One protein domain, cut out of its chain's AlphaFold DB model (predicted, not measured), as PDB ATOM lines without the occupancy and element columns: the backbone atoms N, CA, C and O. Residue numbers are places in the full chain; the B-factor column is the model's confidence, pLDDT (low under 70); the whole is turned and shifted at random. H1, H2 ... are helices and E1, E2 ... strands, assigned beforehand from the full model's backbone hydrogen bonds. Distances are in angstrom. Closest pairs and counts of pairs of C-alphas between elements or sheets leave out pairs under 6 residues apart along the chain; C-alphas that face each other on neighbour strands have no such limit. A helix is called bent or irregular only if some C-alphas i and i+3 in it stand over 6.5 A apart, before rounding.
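Overview. This is residues 122 to 285 of the 617 residues of an uncharacterized protein of Candidatus Gastranaerophilales bacterium HUM_9 (UniProt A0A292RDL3). Six helices, mostly crossed, make one body: H3, H4 and H7 meet at its core, H1 and H2 pack on H3, and H6 packs along H4. Two small strand hairpins, E1 with E2 and E3 with E4, sit side by side at one end of the length; the short helix H5 lies off the body at the other end, in a loop whose residues 218 to 224 stick out. The printed part has 164 residues with seven named helices and four named strands, in the order H1 H2 H3 E1 E2 H4 H5 H6 E3 E4 H7; both sheets are antiparallel and the class is mostly helix. The whole is compact, with a radius of gyration of the C-alphas of 15.5 A, and spans 45 by 39 by 29 A.

Arrangement. E1, residues 176 to 179, and E2, residues 182 to 185, are an antiparallel hairpin, with N 184 and O 177 within hydrogen-bond range at 2.8 A. E3, residues 254 to 256, and E4, residues 263 to 265, are another, with N 256 and O 263 at 2.8 A. The closest C-alphas of E1 and E3, Gly 177 and Val 254, are 4.7 A apart. H3, residues 159 to 173, and H7, residues 267 to 283, are the hubs, touching four helices each; they touch at a shallow tilt of 22 degrees, opposite ways, closest at C-alphas 164 and 278, 6.7 A. H4, residues 194 to 206, touches H3 at a steep tilt of 46 degrees, closest at C-alphas 168 and 198, 5.1 A. With residues 201 to 206 alone H4 touches H7, closest at C-alphas 205 and 275, 5.2 A. H6, residues 231 to 248, touches H4 at a shallow tilt of 17 degrees, opposite ways, closest at C-alphas 204 and 233, 4.6 A. H1, residues 130 to 145, touches H3, closest at C-alphas 140 and 167, 5.3 A. H2, residues 147 to 156, touches H3, closest at C-alphas 152 and 162, 4.0 A. H5, residues 214 to 219, touches no helix. Every O i to N i+4 pair is within hydrogen-bond range in H2 to H7, and 10 of 12 in H1.

Along the chain. H1 begins at C-alpha 130 (147.201, 224.514, 174.202) and is irregular, with C-alphas 141 and 144 7.4 A apart. From first to last C-alpha H6 measures 25.6 A, H7 24.1 A, H1 23.8 A and H3 20.5 A. H7 ends at C-alpha 283 (157.093, 209.360, 183.207).

Size, cuts and confidence. The two C-alphas farthest apart, Asn 181 and Ala 215, are 46.4 A apart. The printed part has no cut, and the link from H5 to H6 is long. Mean pLDDT of the printed part is 82.0; residues 208 to 231 and 258 to 262 are under 70.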
ATOM      1  N   ASP A 122     155.334 215.566 186.396       85.00
ATOM      2  CA  ASP A 122     155.428 216.967 186.834       85.00
ATOM      3  C   ASP A 122     155.520 217.911 185.628       85.00
ATOM      4  O   ASP A 122     156.564 218.035 184.983       85.00
ATOM      5  N   LEU A 123     154.418 218.610 185.349       87.25
ATOM      6  CA  LEU A 123     154.327 219.645 184.317       87.25
ATOM      7  C   LEU A 123     154.156 221.050 184.910       87.25
ATOM      8  O   LEU A 123     153.884 222.002 184.173       87.25
ATOM      9  N   SER A 124     154.374 221.225 186.219       84.25
ATOM     10  CA  SER A 124     154.201 222.513 186.906       84.25
ATOM     11  C   SER A 124     155.064 223.634 186.311       84.25
ATOM     12  O   SER A 124     154.660 224.795 186.268       84.25
ATOM     13  N   THR A 125     156.239 223.277 185.783       83.44
ATOM     14  CA  THR A 125     157.203 224.201 185.161       83.44
ATOM     15  C   THR A 125     157.168 224.199 183.630       83.44
ATOM     16  O   THR A 125     158.044 224.798 182.996       83.44
ATOM     17  N   CYS A 126     156.197 223.505 183.026       86.94
ATOM     18  CA  CYS A 126     155.951 223.535 181.589       86.94
ATOM     19  C   CYS A 126     155.084 224.750 181.247       86.94
ATOM     20  O   CYS A 126     154.005 224.941 181.813       86.94
ATOM     21  N   TRP A 127     155.552 225.581 180.319       87.12
ATOM     22  CA  TRP A 127     154.868 226.802 179.887       87.12
ATOM     23  C   TRP A 127     154.273 226.674 178.482       87.12
ATOM     24  O   TRP A 127     153.970 227.665 177.836       87.12
ATOM     25  N   SER A 128     154.093 225.446 177.997       86.56
ATOM     26  CA  SER A 128     153.464 225.213 176.700       86.56
ATOM     27  C   SER A 128     151.973 225.569 176.746       86.56
ATOM     28  O   SER A 128     151.247 225.116 177.635       86.56
ATOM     29  N   GLY A 129     151.513 226.386 175.794       86.00
ATOM     30  CA  GLY A 129     150.087 226.670 175.598       86.00
ATOM     31  C   GLY A 129     149.331 225.470 175.015       86.00
ATOM     32  O   GLY A 129     149.925 224.434 174.726       86.00
ATOM     33  N   LYS A 130     148.017 225.602 174.793       87.12
ATOM     34  CA  LYS A 130     147.201 224.514 174.202       87.12
ATOM     35  C   LYS A 130     147.735 224.031 172.856       87.12
ATOM     36  O   LYS A 130     147.856 222.825 172.668       87.12
ATOM     37  N   ASP A 131     148.059 224.963 171.968       85.56
ATOM     38  CA  ASP A 131     148.564 224.643 170.631       85.56
ATOM     39  C   ASP A 131     149.943 223.993 170.735       85.56
ATOM     40  O   ASP A 131     150.155 222.927 170.178       85.56
ATOM     41  N   GLY A 132     150.805 224.537 171.602       87.62
ATOM     42  CA  GLY A 132     152.071 223.937 172.032       87.62
ATOM     43  C   GLY A 132     151.960 222.470 172.440       87.62
ATOM     44  O   GLY A 132     152.708 221.620 171.961       87.62
ATOM     45  N   ILE A 133     151.017 222.174 173.332       91.12
ATOM     46  CA  ILE A 133     150.766 220.815 173.817       91.12
ATOM     47  C   ILE A 133     150.253 219.935 172.678       91.12
ATOM     48  O   ILE A 133     150.767 218.839 172.506       91.12
ATOM     49  N   ASN A 134     149.282 220.408 171.893       90.69
ATOM     50  CA  ASN A 134     148.720 219.634 170.787       90.69
ATOM     51  C   ASN A 134     149.788 219.295 169.739       90.69
ATOM     52  O   ASN A 134     149.895 218.139 169.362       90.69
ATOM     53  N   THR A 135     150.613 220.256 169.324       90.06
ATOM     54  CA  THR A 135     151.655 220.025 168.317       90.06
ATOM     55  C   THR A 135     152.692 219.020 168.806       90.06
ATOM     56  O   THR A 135     153.017 218.082 168.087       90.06
ATOM     57  N   VAL A 136     153.182 219.149 170.046       91.75
ATOM     58  CA  VAL A 136     154.128 218.165 170.606       91.75
ATOM     59  C   VAL A 136     153.470 216.789 170.761       91.75
ATOM     60  O   VAL A 136     154.110 215.781 170.479       91.75
ATOM     61  N   SER A 137     152.202 216.728 171.178       92.81
ATOM     62  CA  SER A 137     151.441 215.477 171.266       92.81
ATOM     63  C   SER A 137     151.234 214.806 169.914       92.81
ATOM     64  O   SER A 137     151.386 213.592 169.833       92.81
ATOM     65  N   ASP A 138     150.919 215.577 168.875       91.75
ATOM     66  CA  ASP A 138     150.721 215.076 167.515       91.75
ATOM     67  C   ASP A 138     152.050 214.513 166.973       91.75
ATOM     68  O   ASP A 138     152.100 213.355 166.562       91.75
ATOM     69  N   TYR A 139     153.164 215.247 167.112       92.56
ATOM     70  CA  TYR A 139     154.486 214.732 166.728       92.56
ATOM     71  C   TYR A 139     154.918 213.503 167.534       92.56
ATOM     72  O   TYR A 139     155.518 212.595 166.969       92.56
ATOM     73  N   TYR A 140     154.612 213.444 168.833       94.00
ATOM     74  CA  TYR A 140     154.938 212.281 169.662       94.00
ATOM     75  C   TYR A 140     154.093 211.052 169.307       94.00
ATOM     76  O   TYR A 140     154.588 209.925 169.353       94.00
ATOM     77  N   LYS A 141     152.828 211.264 168.927       93.00
ATOM     78  CA  LYS A 141     151.925 210.216 168.440       93.00
ATOM     79  C   LYS A 141     152.399 209.645 167.104       93.00
ATOM     80  O   LYS A 141     152.382 208.430 166.934       93.00
ATOM     81  N   ASP A 142     152.816 210.503 166.176       92.62
ATOM     82  CA  ASP A 142     153.222 210.080 164.832       92.62
ATOM     83  C   ASP A 142     154.708 209.711 164.723       92.62
ATOM     84  O   ASP A 142     155.107 209.102 163.733       92.62
ATOM     85  N   ALA A 143     155.518 209.991 165.751       93.06
ATOM     86  CA  ALA A 143     156.951 209.699 165.785       93.06
ATOM     87  C   ALA A 143     157.322 208.281 165.299       93.06
ATOM     88  O   ALA A 143     158.198 208.201 164.437       93.06
ATOM     89  N   PRO A 144     156.661 207.185 165.736       92.75
ATOM     90  CA  PRO A 144     156.990 205.828 165.278       92.75
ATOM     91  C   PRO A 144     156.868 205.595 163.764       92.75
ATOM     92  O   PRO A 144     157.426 204.629 163.260       92.75
ATOM     93  N   LYS A 145     156.148 206.458 163.036       92.25
ATOM     94  CA  LYS A 145     155.927 206.349 161.583       92.25
ATOM     95  C   LYS A 145     156.999 207.061 160.750       92.25
ATOM     96  O   LYS A 145     156.898 207.097 159.530       92.25
ATOM     97  N   THR A 146     157.972 207.705 161.394       92.50
ATOM     98  CA  THR A 146     158.934 208.594 160.724       92.50
ATOM     99  C   THR A 146     160.310 207.952 160.597       92.50
ATOM    100  O   THR A 146     160.715 207.179 161.463       92.50
ATOM    101  N   SER A 147     161.072 208.312 159.559       91.94
ATOM    102  CA  SER A 147     162.457 207.840 159.376       91.94
ATOM    103  C   SER A 147     163.360 208.196 160.564       91.94
ATOM    104  O   SER A 147     164.185 207.388 160.979       91.94
ATOM    105  N   ALA A 148     163.116 209.342 161.206       93.62
ATOM    106  CA  ALA A 148     163.830 209.762 162.410       93.62
ATOM    107  C   ALA A 148     163.672 208.787 163.596       93.62
ATOM    108  O   ALA A 148     164.511 208.774 164.497       93.62
ATOM    109  N   TYR A 149     162.612 207.969 163.627       94.75
ATOM    110  CA  TYR A 149     162.451 206.932 164.648       94.75
ATOM    111  C   TYR A 149     163.400 205.757 164.427       94.75
ATOM    112  O   TYR A 149     163.985 205.280 165.397       94.75
ATOM    113  N   ALA A 150     163.608 205.339 163.175       94.19
ATOM    114  CA  ALA A 150     164.593 204.312 162.839       94.19
ATOM    115  C   ALA A 150     166.010 204.762 163.238       94.19
ATOM    116  O   ALA A 150     166.719 204.023 163.920       94.19
ATOM    117  N   ASP A 151     166.368 206.016 162.943       92.38
ATOM    118  CA  ASP A 151     167.640 206.607 163.379       92.38
ATOM    119  C   ASP A 151     167.765 206.633 164.909       92.38
ATOM    120  O   ASP A 151     168.813 206.325 165.476       92.38
ATOM    121  N   GLY A 152     166.683 206.998 165.603       92.56
ATOM    122  CA  GLY A 152     166.633 206.997 167.061       92.56
ATOM    123  C   GLY A 152     166.807 205.598 167.657       92.56
ATOM    124  O   GLY A 152     167.506 205.445 168.660       92.56
ATOM    125  N   MET A 153     166.209 204.578 167.037       94.25
ATOM    126  CA  MET A 153     166.363 203.179 167.441       94.25
ATOM    127  C   MET A 153     167.808 202.714 167.274       94.25
ATOM    128  O   MET A 153     168.362 202.153 168.216       94.25
ATOM    129  N   ALA A 154     168.443 203.026 166.140       93.12
ATOM    130  CA  ALA A 154     169.848 202.701 165.902       93.12
ATOM    131  C   ALA A 154     170.791 203.384 166.911       93.12
ATOM    132  O   ALA A 154     171.763 202.784 167.359       93.12
ATOM    133  N   LYS A 155     170.491 204.628 167.308       92.31
ATOM    134  CA  LYS A 155     171.322 205.405 168.245       92.31
ATOM    135  C   LYS A 155     171.186 204.984 169.704       92.31
ATOM    136  O   LYS A 155     172.173 204.979 170.433       92.31
ATOM    137  N   PHE A 156     169.963 204.730 170.163       92.50
ATOM    138  CA  PHE A 156     169.682 204.571 171.594       92.50
ATOM    139  C   PHE A 156     169.328 203.146 172.008       92.50
ATOM    140  O   PHE A 156     169.344 202.873 173.207       92.50
ATOM    141  N   ASN A 157     168.977 202.278 171.053       92.56
ATOM    142  CA  ASN A 157     168.457 200.932 171.295       92.56
ATOM    143  C   ASN A 157     167.325 200.892 172.352       92.56
ATOM    144  O   ASN A 157     167.233 199.980 173.168       92.56
ATOM    145  N   ASP A 158     166.489 201.933 172.384       92.19
ATOM    146  CA  ASP A 158     165.407 202.112 173.357       92.19
ATOM    147  C   ASP A 158     164.213 202.785 172.655       92.19
ATOM    148  O   ASP A 158     164.328 203.955 172.258       92.19
ATOM    149  N   PRO A 159     163.056 202.100 172.529       91.38
ATOM    150  CA  PRO A 159     161.856 202.640 171.885       91.38
ATOM    151  C   PRO A 159     161.380 203.980 172.458       91.38
ATOM    152  O   PRO A 159     160.905 204.847 171.717       91.38
ATOM    153  N   LYS A 160     161.531 204.200 173.771       92.38
ATOM    154  CA  LYS A 160     161.103 205.444 174.431       92.38
ATOM    155  C   LYS A 160     162.023 206.593 174.048       92.38
ATOM    156  O   LYS A 160     161.546 207.675 173.695       92.38
ATOM    157  N   LYS A 161     163.340 206.367 174.066       93.94
ATOM    158  CA  LYS A 161     164.326 207.372 173.633       93.94
ATOM    159  C   LYS A 161     164.228 207.655 172.140       93.94
ATOM    160  O   LYS A 161     164.262 208.823 171.759       93.94
ATOM    161  N   ALA A 162     164.035 206.625 171.319       94.94
ATOM    162  CA  ALA A 162     163.843 206.759 169.880       94.94
ATOM    163  C   ALA A 162     162.614 207.615 169.548       94.94
ATOM    164  O   ALA A 162     162.690 208.522 168.718       94.94
ATOM    165  N   ARG A 163     161.497 207.413 170.261       95.31
ATOM    166  CA  ARG A 163     160.282 208.222 170.084       95.31
ATOM    167  C   ARG A 163     160.492 209.687 170.465       95.31
ATOM    168  O   ARG A 163     160.079 210.580 169.724       95.31
ATOM    169  N   VAL A 164     161.151 209.951 171.596       95.69
ATOM    170  CA  VAL A 164     161.491 211.318 172.038       95.69
ATOM    171  C   VAL A 164     162.426 212.001 171.034       95.69
ATOM    172  O   VAL A 164     162.185 213.147 170.656       95.69
ATOM    173  N   TYR A 165     163.439 211.281 170.550       96.81
ATOM    174  CA  TYR A 165     164.368 211.758 169.526       96.81
ATOM    175  C   TYR A 165     163.650 212.141 168.234       96.81
ATOM    176  O   TYR A 165     163.779 213.281 167.783       96.81
ATOM    177  N   ALA A 166     162.832 211.237 167.692       96.31
ATOM    178  CA  ALA A 166     162.050 211.494 166.488       96.31
ATOM    179  C   ALA A 166     161.123 212.703 166.667       96.31
ATOM    180  O   ALA A 166     161.012 213.543 165.780       96.31
ATOM    181  N   THR A 167     160.519 212.857 167.848       95.00
ATOM    182  CA  THR A 167     159.658 214.009 168.144       95.00
ATOM    183  C   THR A 167     160.427 215.328 168.073       95.00
ATOM    184  O   THR A 167     159.991 216.256 167.393       95.00
ATOM    185  N   HIS A 168     161.586 215.427 168.734       95.50
ATOM    186  CA  HIS A 168     162.419 216.630 168.668       95.50
ATOM    187  C   HIS A 168     162.923 216.911 167.249       95.50
ATOM    188  O   HIS A 168     162.890 218.061 166.808       95.50
ATOM    189  N   TYR A 169     163.340 215.871 166.526       94.94
ATOM    190  CA  TYR A 169     163.801 215.987 165.146       94.94
ATOM    191  C   TYR A 169     162.700 216.512 164.214       94.94
ATOM    192  O   TYR A 169     162.933 217.436 163.432       94.94
ATOM    193  N   ASN A 170     161.484 215.975 164.322       93.44
ATOM    194  CA  ASN A 170     160.356 216.355 163.473       93.44
ATOM    195  C   ASN A 170     159.837 217.765 163.793       93.44
ATOM    196  O   ASN A 170     159.541 218.521 162.870       93.44
ATOM    197  N   ILE A 171     159.814 218.164 165.073       91.81
ATOM    198  CA  ILE A 171     159.500 219.548 165.477       91.81
ATOM    199  C   ILE A 171     160.503 220.536 164.872       91.81
ATOM    200  O   ILE A 171     160.112 221.599 164.399       91.81
ATOM    201  N   LEU A 172     161.798 220.205 164.886       90.75
ATOM    202  CA  LEU A 172     162.822 221.050 164.267       90.75
ATOM    203  C   LEU A 172     162.719 221.042 162.744       90.75
ATOM    204  O   LEU A 172     162.996 222.054 162.118       90.75
ATOM    205  N   SER A 173     162.313 219.927 162.143       90.75
ATOM    206  CA  SER A 173     162.185 219.811 160.689       90.75
ATOM    207  C   SER A 173     161.020 220.627 160.132       90.75
ATOM    208  O   SER A 173     161.136 221.150 159.031       90.75
ATOM    209  N   SER A 174     159.937 220.794 160.896       89.69
ATOM    210  CA  SER A 174     158.820 221.669 160.516       89.69
ATOM    211  C   SER A 174     159.020 223.134 160.899       89.69
ATOM    212  O   SER A 174     158.157 223.966 160.615       89.69
ATOM    213  N   ALA A 175     160.131 223.467 161.560       89.81
ATOM    214  CA  ALA A 175     160.405 224.829 161.974       89.81
ATOM    215  C   ALA A 175     160.767 225.702 160.765       89.81
ATOM    216  O   ALA A 175     161.591 225.338 159.923       89.81
ATOM    217  N   SER A 176     160.169 226.886 160.697       88.50
ATOM    218  CA  SER A 176     160.477 227.899 159.693       88.50
ATOM    219  C   SER A 176     160.497 229.284 160.317       88.50
ATOM    220  O   SER A 176     159.761 229.575 161.260       88.50
ATOM    221  N   GLY A 177     161.351 230.157 159.802       85.50
ATOM    222  CA  GLY A 177     161.406 231.541 160.253       85.50
ATOM    223  C   GLY A 177     162.110 232.428 159.245       85.50
ATOM    224  O   GLY A 177     162.417 231.994 158.135       85.50
ATOM    225  N   VAL A 178     162.310 233.685 159.622       82.69
ATOM    226  CA  VAL A 178     162.766 234.729 158.703       82.69
ATOM    227  C   VAL A 178     164.120 235.246 159.146       82.69
ATOM    228  O   VAL A 178     164.268 235.696 160.278       82.69
ATOM    229  N   ASP A 179     165.078 235.216 158.229       82.12
ATOM    230  CA  ASP A 179     166.411 235.779 158.394       82.12
ATOM    231  C   ASP A 179     166.582 236.951 157.421       82.12
ATOM    232  O   ASP A 179     166.697 236.781 156.203       82.12
ATOM    233  N   GLY A 180     166.540 238.174 157.949       78.81
ATOM    234  CA  GLY A 180     166.523 239.377 157.125       78.81
ATOM    235  C   GLY A 180     165.230 239.452 156.317       78.81
ATOM    236  O   GLY A 180     164.178 239.759 156.867       78.81
ATOM    237  N   ASN A 181     165.294 239.158 155.020       77.88
ATOM    238  CA  ASN A 181     164.132 239.181 154.122       77.88
ATOM    239  C   ASN A 181     163.737 237.783 153.613       77.88
ATOM    240  O   ASN A 181     162.791 237.667 152.837       77.88
ATOM    241  N   GLU A 182     164.467 236.737 154.010       80.62
ATOM    242  CA  GLU A 182     164.301 235.385 153.479       80.62
ATOM    243  C   GLU A 182     163.639 234.475 154.507       80.62
ATOM    244  O   GLU A 182     164.100 234.361 155.644       80.62
ATOM    245  N   THR A 183     162.574 233.791 154.095       84.06
ATOM    246  CA  THR A 183     161.973 232.713 154.884       84.06
ATOM    247  C   THR A 183     162.752 231.429 154.637       84.06
ATOM    248  O   THR A 183     162.825 230.969 153.500       84.06
ATOM    249  N   LYS A 184     163.304 230.832 155.694       86.81
ATOM    250  CA  LYS A 184     164.079 229.587 155.631       86.81
ATOM    251  C   LYS A 184     163.399 228.511 156.471       86.81
ATOM    252  O   LYS A 184     162.998 228.767 157.612       86.81
ATOM    253  N   LYS A 185     163.291 227.296 155.929       88.81
ATOM    254  CA  LYS A 185     162.916 226.111 156.710       88.81
ATOM    255  C   LYS A 185     164.157 225.487 157.316       88.81
ATOM    256  O   LYS A 185     165.174 225.335 156.648       88.81
ATOM    257  N   PHE A 186     164.073 225.062 158.568       88.50
ATOM    258  CA  PHE A 186     165.202 224.454 159.272       88.50
ATOM    259  C   PHE A 186     165.638 223.134 158.631       88.50
ATOM    260  O   PHE A 186     166.806 222.766 158.721       88.50
ATOM    261  N   SER A 187     164.730 222.443 157.937       87.00
ATOM    262  CA  SER A 187     165.045 221.245 157.159       87.00
ATOM    263  C   SER A 187     165.989 221.486 155.979       87.00
ATOM    264  O   SER A 187     166.652 220.546 155.553       87.00
ATOM    265  N   GLU A 188     166.041 222.713 155.461       88.38
ATOM    266  CA  GLU A 188     166.773 223.096 154.245       88.38
ATOM    267  C   GLU A 188     168.106 223.806 154.566       88.38
ATOM    268  O   GLU A 188     168.881 224.127 153.668       88.38
ATOM    269  N   ILE A 189     168.405 224.047 155.849       86.75
ATOM    270  CA  ILE A 189     169.617 224.754 156.278       86.75
ATOM    271  C   ILE A 189     170.769 223.755 156.427       86.75
ATOM    272  O   ILE A 189     170.846 223.027 157.416       86.75
ATOM    273  N   ALA A 190     171.701 223.766 155.471       79.19
ATOM    274  CA  ALA A 190     172.847 222.850 155.426       79.19
ATOM    275  C   ALA A 190     173.741 222.894 156.684       79.19
ATOM    276  O   ALA A 190     174.309 221.881 157.076       79.19
ATOM    277  N   GLY A 191     173.843 224.050 157.348       81.06
ATOM    278  CA  GLY A 191     174.636 224.211 158.572       81.06
ATOM    279  C   GLY A 191     173.971 223.686 159.849       81.06
ATOM    280  O   GLY A 191     174.587 223.745 160.914       81.06
ATOM    281  N   LEU A 192     172.713 223.230 159.790       89.00
ATOM    282  CA  LEU A 192     171.969 222.766 160.959       89.00
ATOM    283  C   LEU A 192     171.979 221.235 161.053       89.00
ATOM    284  O   LEU A 192     171.179 220.548 160.417       89.00
ATOM    285  N   ASP A 193     172.798 220.702 161.960       91.62
ATOM    286  CA  ASP A 193     172.721 219.291 162.341       91.62
ATOM    287  C   ASP A 193     171.541 219.051 163.300       91.62
ATOM    288  O   ASP A 193     171.657 219.057 164.533       91.62
ATOM    289  N   ARG A 194     170.365 218.834 162.704       92.50
ATOM    290  CA  ARG A 194     169.121 218.503 163.416       92.50
ATOM    291  C   ARG A 194     169.254 217.233 164.255       92.50
ATOM    292  O   ARG A 194     168.621 217.145 165.308       92.50
ATOM    293  N   ALA A 195     170.069 216.274 163.819       92.12
ATOM    294  CA  ALA A 195     170.256 215.004 164.505       92.12
ATOM    295  C   ALA A 195     171.004 215.204 165.833       92.12
ATOM    296  O   ALA A 195     170.531 214.737 166.870       92.12
ATOM    297  N   SER A 196     172.099 215.972 165.838       92.62
ATOM    298  CA  SER A 196     172.818 216.334 167.071       92.62
ATOM    299  C   SER A 196     171.957 217.169 168.022       92.62
ATOM    300  O   SER A 196     171.974 216.963 169.241       92.62
ATOM    301  N   VAL A 197     171.164 218.108 167.491       91.94
ATOM    302  CA  VAL A 197     170.248 218.914 168.315       91.94
ATOM    303  C   VAL A 197     169.184 218.023 168.966       91.94
ATOM    304  O   VAL A 197     168.988 218.110 170.179       91.94
ATOM    305  N   ALA A 198     168.537 217.141 168.200       94.25
ATOM    306  CA  ALA A 198     167.538 216.210 168.721       94.25
ATOM    307  C   ALA A 198     168.128 215.270 169.783       94.25
ATOM    308  O   ALA A 198     167.513 215.063 170.824       94.25
ATOM    309  N   GLU A 199     169.349 214.772 169.581       94.31
ATOM    310  CA  GLU A 199     170.051 213.917 170.543       94.31
ATOM    311  C   GLU A 199     170.270 214.612 171.896       94.31
ATOM    312  O   GLU A 199     169.945 214.057 172.950       94.31
ATOM    313  N   LYS A 200     170.751 215.862 171.884       93.00
ATOM    314  CA  LYS A 200     170.944 216.656 173.111       93.00
ATOM    315  C   LYS A 200     169.632 216.866 173.866       93.00
ATOM    316  O   LYS A 200     169.619 216.776 175.094       93.00
ATOM    317  N   LEU A 201     168.538 217.131 173.150       93.38
ATOM    318  CA  LEU A 201     167.211 217.317 173.745       93.38
ATOM    319  C   LEU A 201     166.636 216.002 174.298       93.38
ATOM    320  O   LEU A 201     166.074 215.988 175.396       93.38
ATOM    321  N   THR A 202     166.861 214.877 173.617       94.44
ATOM    322  CA  THR A 202     166.525 213.543 174.136       94.44
ATOM    323  C   THR A 202     167.286 213.258 175.421       94.44
ATOM    324  O   THR A 202     166.669 212.983 176.448       94.44
ATOM    325  N   ASN A 203     168.608 213.425 175.430       92.56
ATOM    326  CA  ASN A 203     169.418 213.242 176.635       92.56
ATOM    327  C   ASN A 203     168.955 214.163 177.776       92.56
ATOM    328  O   ASN A 203     168.869 213.740 178.930       92.56
ATOM    329  N   ALA A 204     168.567 215.403 177.460       89.44
ATOM    330  CA  ALA A 204     167.981 216.319 178.430       89.44
ATOM    331  C   ALA A 204     166.641 215.807 178.991       89.44
ATOM    332  O   ALA A 204     166.391 215.970 180.185       89.44
ATOM    333  N   THR A 205     165.799 215.164 178.177       89.88
ATOM    334  CA  THR A 205     164.497 214.606 178.583       89.88
ATOM    335  C   THR A 205     164.648 213.520 179.649       89.88
ATOM    336  O   THR A 205     163.942 213.570 180.659       89.88
ATOM    337  N   PHE A 206     165.607 212.605 179.481       89.69
ATOM    338  CA  PHE A 206     165.828 211.460 180.381       89.69
ATOM    339  C   PHE A 206     166.746 211.760 181.579       89.69
ATOM    340  O   PHE A 206     166.860 210.950 182.498       89.69
ATOM    341  N   GLU A 207     167.385 212.928 181.613       84.31
ATOM    342  CA  GLU A 207     168.198 213.354 182.751       84.31
ATOM    343  C   GLU A 207     167.322 213.572 184.002       84.31
ATOM    344  O   GLU A 207     166.342 214.330 183.977       84.31
ATOM    345  N   LYS A 208     167.691 212.938 185.126       69.50
ATOM    346  CA  LYS A 208     166.938 213.032 186.387       69.50
ATOM    347  C   LYS A 208     166.874 214.494 186.870       69.50
ATOM    348  O   LYS A 208     167.919 215.128 187.061       69.50
ATOM    349  N   PRO A 209     165.679 215.060 187.114       62.03
ATOM    350  CA  PRO A 209     165.576 216.401 187.672       62.03
ATOM    351  C   PRO A 209     166.069 216.401 189.127       62.03
ATOM    352  O   PRO A 209     165.568 215.647 189.957       62.03
ATOM    353  N   LYS A 210     167.023 217.278 189.472       59.50
ATOM    354  CA  LYS A 210     167.299 217.572 190.888       59.50
ATOM    355  C   LYS A 210     166.103 218.332 191.469       59.50
ATOM    356  O   LYS A 210     165.690 219.351 190.911       59.50
ATOM    357  N   LYS A 211     165.563 217.867 192.600       55.44
ATOM    358  CA  LYS A 211     164.606 218.639 193.404       55.44
ATOM    359  C   LYS A 211     165.367 219.804 194.052       55.44
ATOM    360  O   LYS A 211     166.026 219.608 195.061       55.44
ATOM    361  N   LEU A 212     165.326 221.000 193.460       54.81
ATOM    362  CA  LEU A 212     165.811 222.209 194.142       54.81
ATOM    363  C   LEU A 212     164.780 222.684 195.174       54.81
ATOM    364  O   LEU A 212     163.589 222.778 194.831       54.81
ATOM    365  N   SER A 213     165.251 223.032 196.378       50.06
ATOM    366  CA  SER A 213     164.449 223.636 197.452       50.06
ATOM    367  C   SER A 213     163.910 225.019 197.048       50.06
ATOM    368  O   SER A 213     164.325 225.595 196.041       50.06
ATOM    369  N   PHE A 214     162.942 225.562 197.792       48.59
ATOM    370  CA  PHE A 214     162.438 226.923 197.561       48.59
ATOM    371  C   PHE A 214     163.505 227.992 197.872       48.59
ATOM    372  O   PHE A 214     163.640 228.949 197.112       48.59
ATOM    373  N   ALA A 215     164.319 227.779 198.912       48.84
ATOM    374  CA  ALA A 215     165.400 228.680 199.312       48.84
ATOM    375  C   ALA A 215     166.504 228.780 198.244       48.84
ATOM    376  O   ALA A 215     166.881 229.883 197.852       48.84
ATOM    377  N   ASP A 216     166.931 227.650 197.666       53.41
ATOM    378  CA  ASP A 216     167.920 227.640 196.574       53.41
ATOM    379  C   ASP A 216     167.407 228.356 195.323       53.41
ATOM    380  O   ASP A 216     168.177 228.926 194.550       53.41
ATOM    381  N   ARG A 217     166.091 228.327 195.094       54.84
ATOM    382  CA  ARG A 217     165.476 229.023 193.961       54.84
ATOM    383  C   ARG A 217     165.484 230.523 194.172       54.84
ATOM    384  O   ARG A 217     165.798 231.214 193.216       54.84
ATOM    385  N   MET A 218     165.188 230.995 195.385       45.66
ATOM    386  CA  MET A 218     165.236 232.417 195.736       45.66
ATOM    387  C   MET A 218     166.673 232.955 195.721       45.66
ATOM    388  O   MET A 218     166.920 234.016 195.157       45.66
ATOM    389  N   ALA A 219     167.642 232.189 196.232       45.97
ATOM    390  CA  ALA A 219     169.057 232.571 196.233       45.97
ATOM    391  C   ALA A 219     169.669 232.650 194.816       45.97
ATOM    392  O   ALA A 219     170.515 233.499 194.544       45.97
ATOM    393  N   ASN A 220     169.209 231.811 193.879       43.06
ATOM    394  CA  ASN A 220     169.666 231.830 192.483       43.06
ATOM    395  C   ASN A 220     168.884 232.806 191.576       43.06
ATOM    396  O   ASN A 220     169.173 232.876 190.381       43.06
ATOM    397  N   ILE A 221     167.941 233.599 192.112       43.72
ATOM    398  CA  ILE A 221     167.293 234.689 191.353       43.72
ATOM    399  C   ILE A 221     168.333 235.736 190.925       43.72
ATOM    400  O   ILE A 221     168.292 236.207 189.792       43.72
ATOM    401  N   GLY A 222     169.308 236.053 191.789       37.22
ATOM    402  CA  GLY A 222     170.386 236.997 191.467       37.22
ATOM    403  C   GLY A 222     171.491 236.407 190.580       37.22
ATOM    404  O   GLY A 222     172.069 237.108 189.752       37.22
ATOM    405  N   ASN A 223     171.758 235.101 190.696       35.84
ATOM    406  CA  ASN A 223     172.853 234.420 190.001       35.84
ATOM    407  C   ASN A 223     172.318 233.362 189.023       35.84
ATOM    408  O   ASN A 223     172.258 232.175 189.325       35.84
ATOM    409  N   LYS A 224     172.003 233.815 187.802       39.59
ATOM    410  CA  LYS A 224     171.455 233.046 186.666       39.59
ATOM    411  C   LYS A 224     170.031 232.529 186.907       39.59
ATOM    412  O   LYS A 224     169.839 231.431 187.418       39.59
ATOM    413  N   PHE A 225     169.063 233.250 186.334       41.22
ATOM    414  CA  PHE A 225     167.704 232.803 185.992       41.22
ATOM    415  C   PHE A 225     167.710 231.513 185.138       41.22
ATOM    416  O   PHE A 225     167.439 231.524 183.936       41.22
ATOM    417  N   ARG A 226     168.070 230.374 185.732       43.81
ATOM    418  CA  ARG A 226     167.975 229.045 185.127       43.81
ATOM    419  C   ARG A 226     166.723 228.382 185.674       43.81
ATOM    420  O   ARG A 226     166.595 228.159 186.874       43.81
ATOM    421  N   GLY A 227     165.792 228.074 184.776       43.19
ATOM    422  CA  GLY A 227     164.614 227.283 185.104       43.19
ATOM    423  C   GLY A 227     164.985 225.934 185.731       43.19
ATOM    424  O   GLY A 227     166.099 225.438 185.587       43.19
ATOM    425  N   ASN A 228     164.013 225.340 186.419       41.72
ATOM    426  CA  ASN A 228     164.130 224.041 187.079       41.72
ATOM    427  C   ASN A 228     164.661 222.953 186.115       41.72
ATOM    428  O   ASN A 228     163.949 222.517 185.210       41.72
ATOM    429  N   GLY A 229     165.901 222.511 186.327       49.94
ATOM    430  CA  GLY A 229     166.570 221.434 185.595       49.94
ATOM    431  C   GLY A 229     167.912 221.111 186.253       49.94
ATOM    432  O   GLY A 229     168.477 221.960 186.947       49.94
ATOM    433  N   SER A 230     168.442 219.894 186.077       56.75
ATOM    434  CA  SER A 230     169.822 219.633 186.509       56.75
ATOM    435  C   SER A 230     170.761 220.579 185.735       56.75
ATOM    436  O   SER A 230     170.455 220.957 184.599       56.75
ATOM    437  N   LYS A 231     171.905 220.985 186.318       66.31
ATOM    438  CA  LYS A 231     172.898 221.835 185.617       66.31
ATOM    439  C   LYS A 231     173.223 221.281 184.217       66.31
ATOM    440  O   LYS A 231     173.443 222.068 183.298       66.31
ATOM    441  N   LYS A 232     173.177 219.950 184.076       75.19
ATOM    442  CA  LYS A 232     173.370 219.190 182.840       75.19
ATOM    443  C   LYS A 232     172.186 219.304 181.871       75.19
ATOM    444  O   LYS A 232     172.424 219.671 180.730       75.19
ATOM    445  N   THR A 233     170.930 219.122 182.305       75.81
ATOM    446  CA  THR A 233     169.737 219.356 181.454       75.81
ATOM    447  C   THR A 233     169.758 220.756 180.840       75.81
ATOM    448  O   THR A 233     169.566 220.914 179.638       75.81
ATOM    449  N   VAL A 234     170.015 221.781 181.661       73.88
ATOM    450  CA  VAL A 234     170.017 223.168 181.178       73.88
ATOM    451  C   VAL A 234     171.195 223.416 180.235       73.88
ATOM    452  O   VAL A 234     171.029 224.127 179.253       73.88
ATOM    453  N   SER A 235     172.358 222.801 180.482       83.19
ATOM    454  CA  SER A 235     173.493 222.875 179.553       83.19
ATOM    455  C   SER A 235     173.166 222.253 178.201       83.19
ATOM    456  O   SER A 235     173.383 222.897 177.187       83.19
ATOM    457  N   LEU A 236     172.578 221.052 178.177       86.81
ATOM    458  CA  LEU A 236     172.235 220.356 176.934       86.81
ATOM    459  C   LEU A 236     171.267 221.171 176.071       86.81
ATOM    460  O   LEU A 236     171.488 221.312 174.871       86.81
ATOM    461  N   ILE A 237     170.236 221.761 176.686       86.56
ATOM    462  CA  ILE A 237     169.289 222.641 175.987       86.56
ATOM    463  C   ILE A 237     169.976 223.939 175.539       86.56
ATOM    464  O   ILE A 237     169.751 224.386 174.418       86.56
ATOM    465  N   ASP A 238     170.820 224.550 176.379       86.19
ATOM    466  CA  ASP A 238     171.569 225.761 176.013       86.19
ATOM    467  C   ASP A 238     172.526 225.497 174.836       86.19
ATOM    468  O   ASP A 238     172.668 226.346 173.959       86.19
ATOM    469  N   ASP A 239     173.171 224.333 174.792       88.12
ATOM    470  CA  ASP A 239     174.119 223.965 173.740       88.12
ATOM    471  C   ASP A 239     173.405 223.549 172.448       88.12
ATOM    472  O   ASP A 239     173.881 223.873 171.359       88.12
ATOM    473  N   ALA A 240     172.242 222.899 172.551       89.94
ATOM    474  CA  ALA A 240     171.329 222.670 171.431       89.94
ATOM    475  C   ALA A 240     170.839 224.002 170.834       89.94
ATOM    476  O   ALA A 240     170.930 224.215 169.628       89.94
ATOM    477  N   PHE A 241     170.404 224.934 171.685       89.00
ATOM    478  CA  PHE A 241     169.962 226.261 171.268       89.00
ATOM    479  C   PHE A 241     171.080 227.064 170.596       89.00
ATOM    480  O   PHE A 241     170.856 227.636 169.537       89.00
ATOM    481  N   LYS A 242     172.294 227.087 171.167       87.75
ATOM    482  CA  LYS A 242     173.445 227.770 170.549       87.75
ATOM    483  C   LYS A 242     173.783 227.198 169.179       87.75
ATOM    484  O   LYS A 242     174.199 227.964 168.319       87.75
ATOM    485  N   HIS A 243     173.658 225.881 168.998       87.25
ATOM    486  CA  HIS A 243     173.867 225.256 167.697       87.25
ATOM    487  C   HIS A 243     172.839 225.797 166.701       87.25
ATOM    488  O   HIS A 243     173.230 226.385 165.701       87.25
ATOM    489  N   VAL A 244     171.543 225.725 167.029       87.38
ATOM    490  CA  VAL A 244     170.490 226.260 166.155       87.38
ATOM    491  C   VAL A 244     170.707 227.739 165.854       87.38
ATOM    492  O   VAL A 244     170.783 228.102 164.690       87.38
ATOM    493  N   ALA A 245     170.898 228.580 166.870       86.56
ATOM    494  CA  ALA A 245     171.076 230.021 166.695       86.56
ATOM    495  C   ALA A 245     172.264 230.370 165.779       86.56
ATOM    496  O   ALA A 245     172.148 231.238 164.916       86.56
ATOM    497  N   LYS A 246     173.397 229.668 165.931       85.81
ATOM    498  CA  LYS A 246     174.582 229.871 165.085       85.81
ATOM    499  C   LYS A 246     174.379 229.396 163.650       85.81
ATOM    500  O   LYS A 246     174.933 230.013 162.753       85.81
ATOM    501  N   SER A 247     173.644 228.306 163.455       85.69
ATOM    502  CA  SER A 247     173.453 227.697 162.137       85.69
ATOM    503  C   SER A 247     172.327 228.340 161.335       85.69
ATOM    504  O   SER A 247     172.398 228.371 160.112       85.69
ATOM    505  N   THR A 248     171.270 228.812 162.003       84.00
ATOM    506  CA  THR A 248     170.061 229.312 161.337       84.00
ATOM    507  C   THR A 248     169.936 230.824 161.365       84.00
ATOM    508  O   THR A 248     169.254 231.365 160.502       84.00
ATOM    509  N   HIS A 249     170.536 231.499 162.354       83.12
ATOM    510  CA  HIS A 249     170.302 232.920 162.650       83.12
ATOM    511  C   HIS A 249     168.822 233.271 162.885       83.12
ATOM    512  O   HIS A 249     168.420 234.425 162.762       83.12
ATOM    513  N   ILE A 250     168.013 232.269 163.239       83.25
ATOM    514  CA  ILE A 250     166.569 232.370 163.447       83.25
ATOM    515  C   ILE A 250     166.271 231.803 164.836       83.25
ATOM    516  O   ILE A 250     166.399 230.593 165.057       83.25
ATOM    517  N   THR A 251     165.886 232.662 165.781       82.56
ATOM    518  CA  THR A 251     165.616 232.253 167.170       82.56
ATOM    519  C   THR A 251     164.265 232.716 167.692       82.56
ATOM    520  O   THR A 251     163.695 232.017 168.531       82.56
ATOM    521  N   GLU A 252     163.754 233.844 167.200       82.12
ATOM    522  CA  GLU A 252     162.497 234.469 167.619       82.12
ATOM    523  C   GLU A 252     161.444 234.376 166.501       82.12
ATOM    524  O   GLU A 252     161.772 234.286 165.319       82.12
ATOM    525  N   ASN A 253     160.157 234.431 166.864       80.12
ATOM    526  CA  ASN A 253     159.032 234.377 165.912       80.12
ATOM    527  C   ASN A 253     159.084 233.179 164.938       80.12
ATOM    528  O   ASN A 253     158.669 233.277 163.781       80.12
ATOM    529  N   VAL A 254     159.580 232.033 165.409       84.31
ATOM    530  CA  VAL A 254     159.703 230.813 164.609       84.31
ATOM    531  C   VAL A 254     158.363 230.098 164.571       84.31
ATOM    532  O   VAL A 254     157.722 229.899 165.604       84.31
ATOM    533  N   THR A 255     157.938 229.711 163.375       87.00
ATOM    534  CA  THR A 255     156.730 228.922 163.152       87.00
ATOM    535  C   THR A 255     157.070 227.440 163.235       87.00
ATOM    536  O   THR A 255     157.926 226.967 162.496       87.00
ATOM    537  N   PHE A 256     156.388 226.710 164.114       84.12
ATOM    538  CA  PHE A 256     156.503 225.262 164.283       84.12
ATOM    539  C   PHE A 256     155.196 224.571 163.885       84.12
ATOM    540  O   PHE A 256     154.117 224.998 164.313       84.12
ATOM    541  N   GLY A 257     155.299 223.470 163.139       75.81
ATOM    542  CA  GLY A 257     154.153 222.711 162.631       75.81
ATOM    543  C   GLY A 257     153.630 223.205 161.280       75.81
ATOM    544  O   GLY A 257     154.086 224.211 160.747       75.81
ATOM    545  N   GLU A 258     152.642 222.493 160.735       64.81
ATOM    546  CA  GLU A 258     152.041 222.780 159.426       64.81
ATOM    547  C   GLU A 258     150.530 223.068 159.556       64.81
ATOM    548  O   GLU A 258     149.816 222.460 160.360       64.81
ATOM    549  N   GLY A 259     150.018 224.030 158.778       58.66
ATOM    550  CA  GLY A 259     148.584 224.346 158.693       58.66
ATOM    551  C   GLY A 259     147.988 225.120 159.887       58.66
ATOM    552  O   GLY A 259     148.592 226.045 160.430       58.66
ATOM    553  N   LYS A 260     146.748 224.778 160.285       47.00
ATOM    554  CA  LYS A 260     145.947 225.502 161.306       47.00
ATOM    555  C   LYS A 260     146.427 225.318 162.761       47.00
ATOM    556  O   LYS A 260     145.872 225.953 163.652       47.00
ATOM    557  N   LYS A 261     147.420 224.454 163.015       59.91
ATOM    558  CA  LYS A 261     147.990 224.165 164.352       59.91
ATOM    559  C   LYS A 261     149.414 224.717 164.522       59.91
ATOM    560  O   LYS A 261     150.214 224.187 165.291       59.91
ATOM    561  N   THR A 262     149.746 225.753 163.762       68.25
ATOM    562  CA  THR A 262     151.057 226.396 163.803       68.25
ATOM    563  C   THR A 262     151.260 227.149 165.112       68.25
ATOM    564  O   THR A 262     150.379 227.862 165.596       68.25
ATOM    565  N   ILE A 263     152.443 226.990 165.698       77.38
ATOM    566  CA  ILE A 263     152.861 227.741 166.880       77.38
ATOM    567  C   ILE A 263     153.919 228.730 166.435       77.38
ATOM    568  O   ILE A 263     154.938 228.317 165.897       77.38
ATOM    569  N   VAL A 264     153.711 230.014 166.712       75.31
ATOM    570  CA  VAL A 264     154.766 231.025 166.594       75.31
ATOM    571  C   VAL A 264     155.374 231.232 167.977       75.31
ATOM    572  O   VAL A 264     154.666 231.632 168.906       75.31
ATOM    573  N   SER A 265     156.649 230.886 168.150       81.88
ATOM    574  CA  SER A 265     157.357 231.000 169.431       81.88
ATOM    575  C   SER A 265     158.876 231.007 169.244       81.88
ATOM    576  O   SER A 265     159.385 230.843 168.138       81.88
ATOM    577  N   ASP A 266     159.602 231.174 170.342       84.75
ATOM    578  CA  ASP A 266     161.058 231.235 170.357       84.75
ATOM    579  C   ASP A 266     161.628 229.821 170.462       84.75
ATOM    580  O   ASP A 266     161.149 228.987 171.247       84.75
ATOM    581  N   VAL A 267     162.697 229.550 169.712       87.06
ATOM    582  CA  VAL A 267     163.314 228.215 169.612       87.06
ATOM    583  C   VAL A 267     163.634 227.652 170.993       87.06
ATOM    584  O   VAL A 267     163.307 226.504 171.304       87.06
ATOM    585  N   LYS A 268     164.220 228.476 171.867       87.56
ATOM    586  CA  LYS A 268     164.594 228.061 173.223       87.56
ATOM    587  C   LYS A 268     163.383 227.669 174.072       87.56
ATOM    588  O   LYS A 268     163.464 226.720 174.857       87.56
ATOM    589  N   SER A 269     162.270 228.387 173.926       86.19
ATOM    590  CA  SER A 269     161.024 228.101 174.643       86.19
ATOM    591  C   SER A 269     160.442 226.764 174.193       86.19
ATOM    592  O   SER A 269     160.137 225.915 175.035       86.19
ATOM    593  N   VAL A 270     160.377 226.530 172.879       89.06
ATOM    594  CA  VAL A 270     159.895 225.263 172.310       89.06
ATOM    595  C   VAL A 270     160.782 224.097 172.727       89.06
ATOM    596  O   VAL A 270     160.257 223.092 173.203       89.06
ATOM    597  N   MET A 271     162.108 224.229 172.661       91.12
ATOM    598  CA  MET A 271     163.041 223.194 173.125       91.12
ATOM    599  C   MET A 271     162.838 222.850 174.605       91.12
ATOM    600  O   MET A 271     162.709 221.680 174.965       91.12
ATOM    601  N   ASN A 272     162.752 223.856 175.479       89.38
ATOM    602  CA  ASN A 272     162.581 223.645 176.918       89.38
ATOM    603  C   ASN A 272     161.216 223.025 177.256       89.38
ATOM    604  O   ASN A 272     161.125 222.078 178.039       89.38
ATOM    605  N   ASN A 273     160.142 223.550 176.664       90.69
ATOM    606  CA  ASN A 273     158.782 223.104 176.949       90.69
ATOM    607  C   ASN A 273     158.475 221.733 176.333       90.69
ATOM    608  O   ASN A 273     157.840 220.921 177.002       90.69
ATOM    609  N   SER A 274     158.963 221.441 175.121       91.81
ATOM    610  CA  SER A 274     158.849 220.101 174.522       91.81
ATOM    611  C   SER A 274     159.606 219.063 175.349       91.81
ATOM    612  O   SER A 274     159.011 218.058 175.714       91.81
ATOM    613  N   THR A 275     160.846 219.346 175.771       92.38
ATOM    614  CA  THR A 275     161.636 218.454 176.649       92.38
ATOM    615  C   THR A 275     160.881 218.128 177.945       92.38
ATOM    616  O   THR A 275     160.793 216.973 178.361       92.38
ATOM    617  N   LYS A 276     160.291 219.137 178.601       90.94
ATOM    618  CA  LYS A 276     159.510 218.942 179.836       90.94
ATOM    619  C   LYS A 276     158.220 218.160 179.602       90.94
ATOM    620  O   LYS A 276     157.876 217.307 180.415       90.94
ATOM    621  N   LEU A 277     157.507 218.459 178.518       92.31
ATOM    622  CA  LEU A 277     156.264 217.777 178.172       92.31
ATOM    623  C   LEU A 277     156.516 216.301 177.842       92.31
ATOM    624  O   LEU A 277     155.834 215.436 178.385       92.31
ATOM    625  N   LEU A 278     157.548 216.017 177.044       93.50
ATOM    626  CA  LEU A 278     157.974 214.661 176.700       93.50
ATOM    627  C   LEU A 278     158.453 213.885 177.922       93.50
ATOM    628  O   LEU A 278     158.094 212.723 178.075       93.50
ATOM    629  N   ARG A 279     159.165 214.532 178.854       91.56
ATOM    630  CA  ARG A 279     159.495 213.912 180.144       91.56
ATOM    631  C   ARG A 279     158.233 213.492 180.901       91.56
ATOM    632  O   ARG A 279     158.210 212.405 181.463       91.56
ATOM    633  N   GLY A 280     157.193 214.329 180.900       89.44
ATOM    634  CA  GLY A 280     155.892 213.984 181.477       89.44
ATOM    635  C   GLY A 280     155.236 212.786 180.785       89.44
ATOM    636  O   GLY A 280     154.753 211.892 181.468       89.44
ATOM    637  N   PHE A 281     155.270 212.725 179.449       91.38
ATOM    638  CA  PHE A 281     154.723 211.590 178.689       91.38
ATOM    639  C   PHE A 281     155.463 210.284 178.983       91.38
ATOM    640  O   PHE A 281     154.828 209.254 179.193       91.38
ATOM    641  N   VAL A 282     156.795 210.341 179.050       91.25
ATOM    642  CA  VAL A 282     157.642 209.192 179.392       91.25
ATOM    643  C   VAL A 282     157.409 208.742 180.837       91.25
ATOM    644  O   VAL A 282     157.300 207.544 181.080       91.25
ATOM    645  N   ALA A 283     157.302 209.675 181.790       87.94
ATOM    646  CA  ALA A 283     157.093 209.360 183.207       87.94
ATOM    647  C   ALA A 283     155.729 208.702 183.478       87.94
ATOM    648  O   ALA A 283     155.640 207.777 184.284       87.94
ATOM    649  N   ASP A 284     154.686 209.142 182.775       85.19
ATOM    650  CA  ASP A 284     153.354 208.532 182.837       85.19
ATOM    651  C   ASP A 284     153.246 207.235 182.012       85.19
ATOM    652  O   ASP A 284     152.238 206.538 182.116       85.19
ATOM    653  N   GLY A 285     154.271 206.889 181.224       83.81
ATOM    654  CA  GLY A 285     154.310 205.667 180.422       83.81
ATOM    655  C   GLY A 285     153.372 205.681 179.213       83.81
ATOM    656  O   GLY A 285     152.843 204.635 178.857       83.81
TER     657      GLY A 285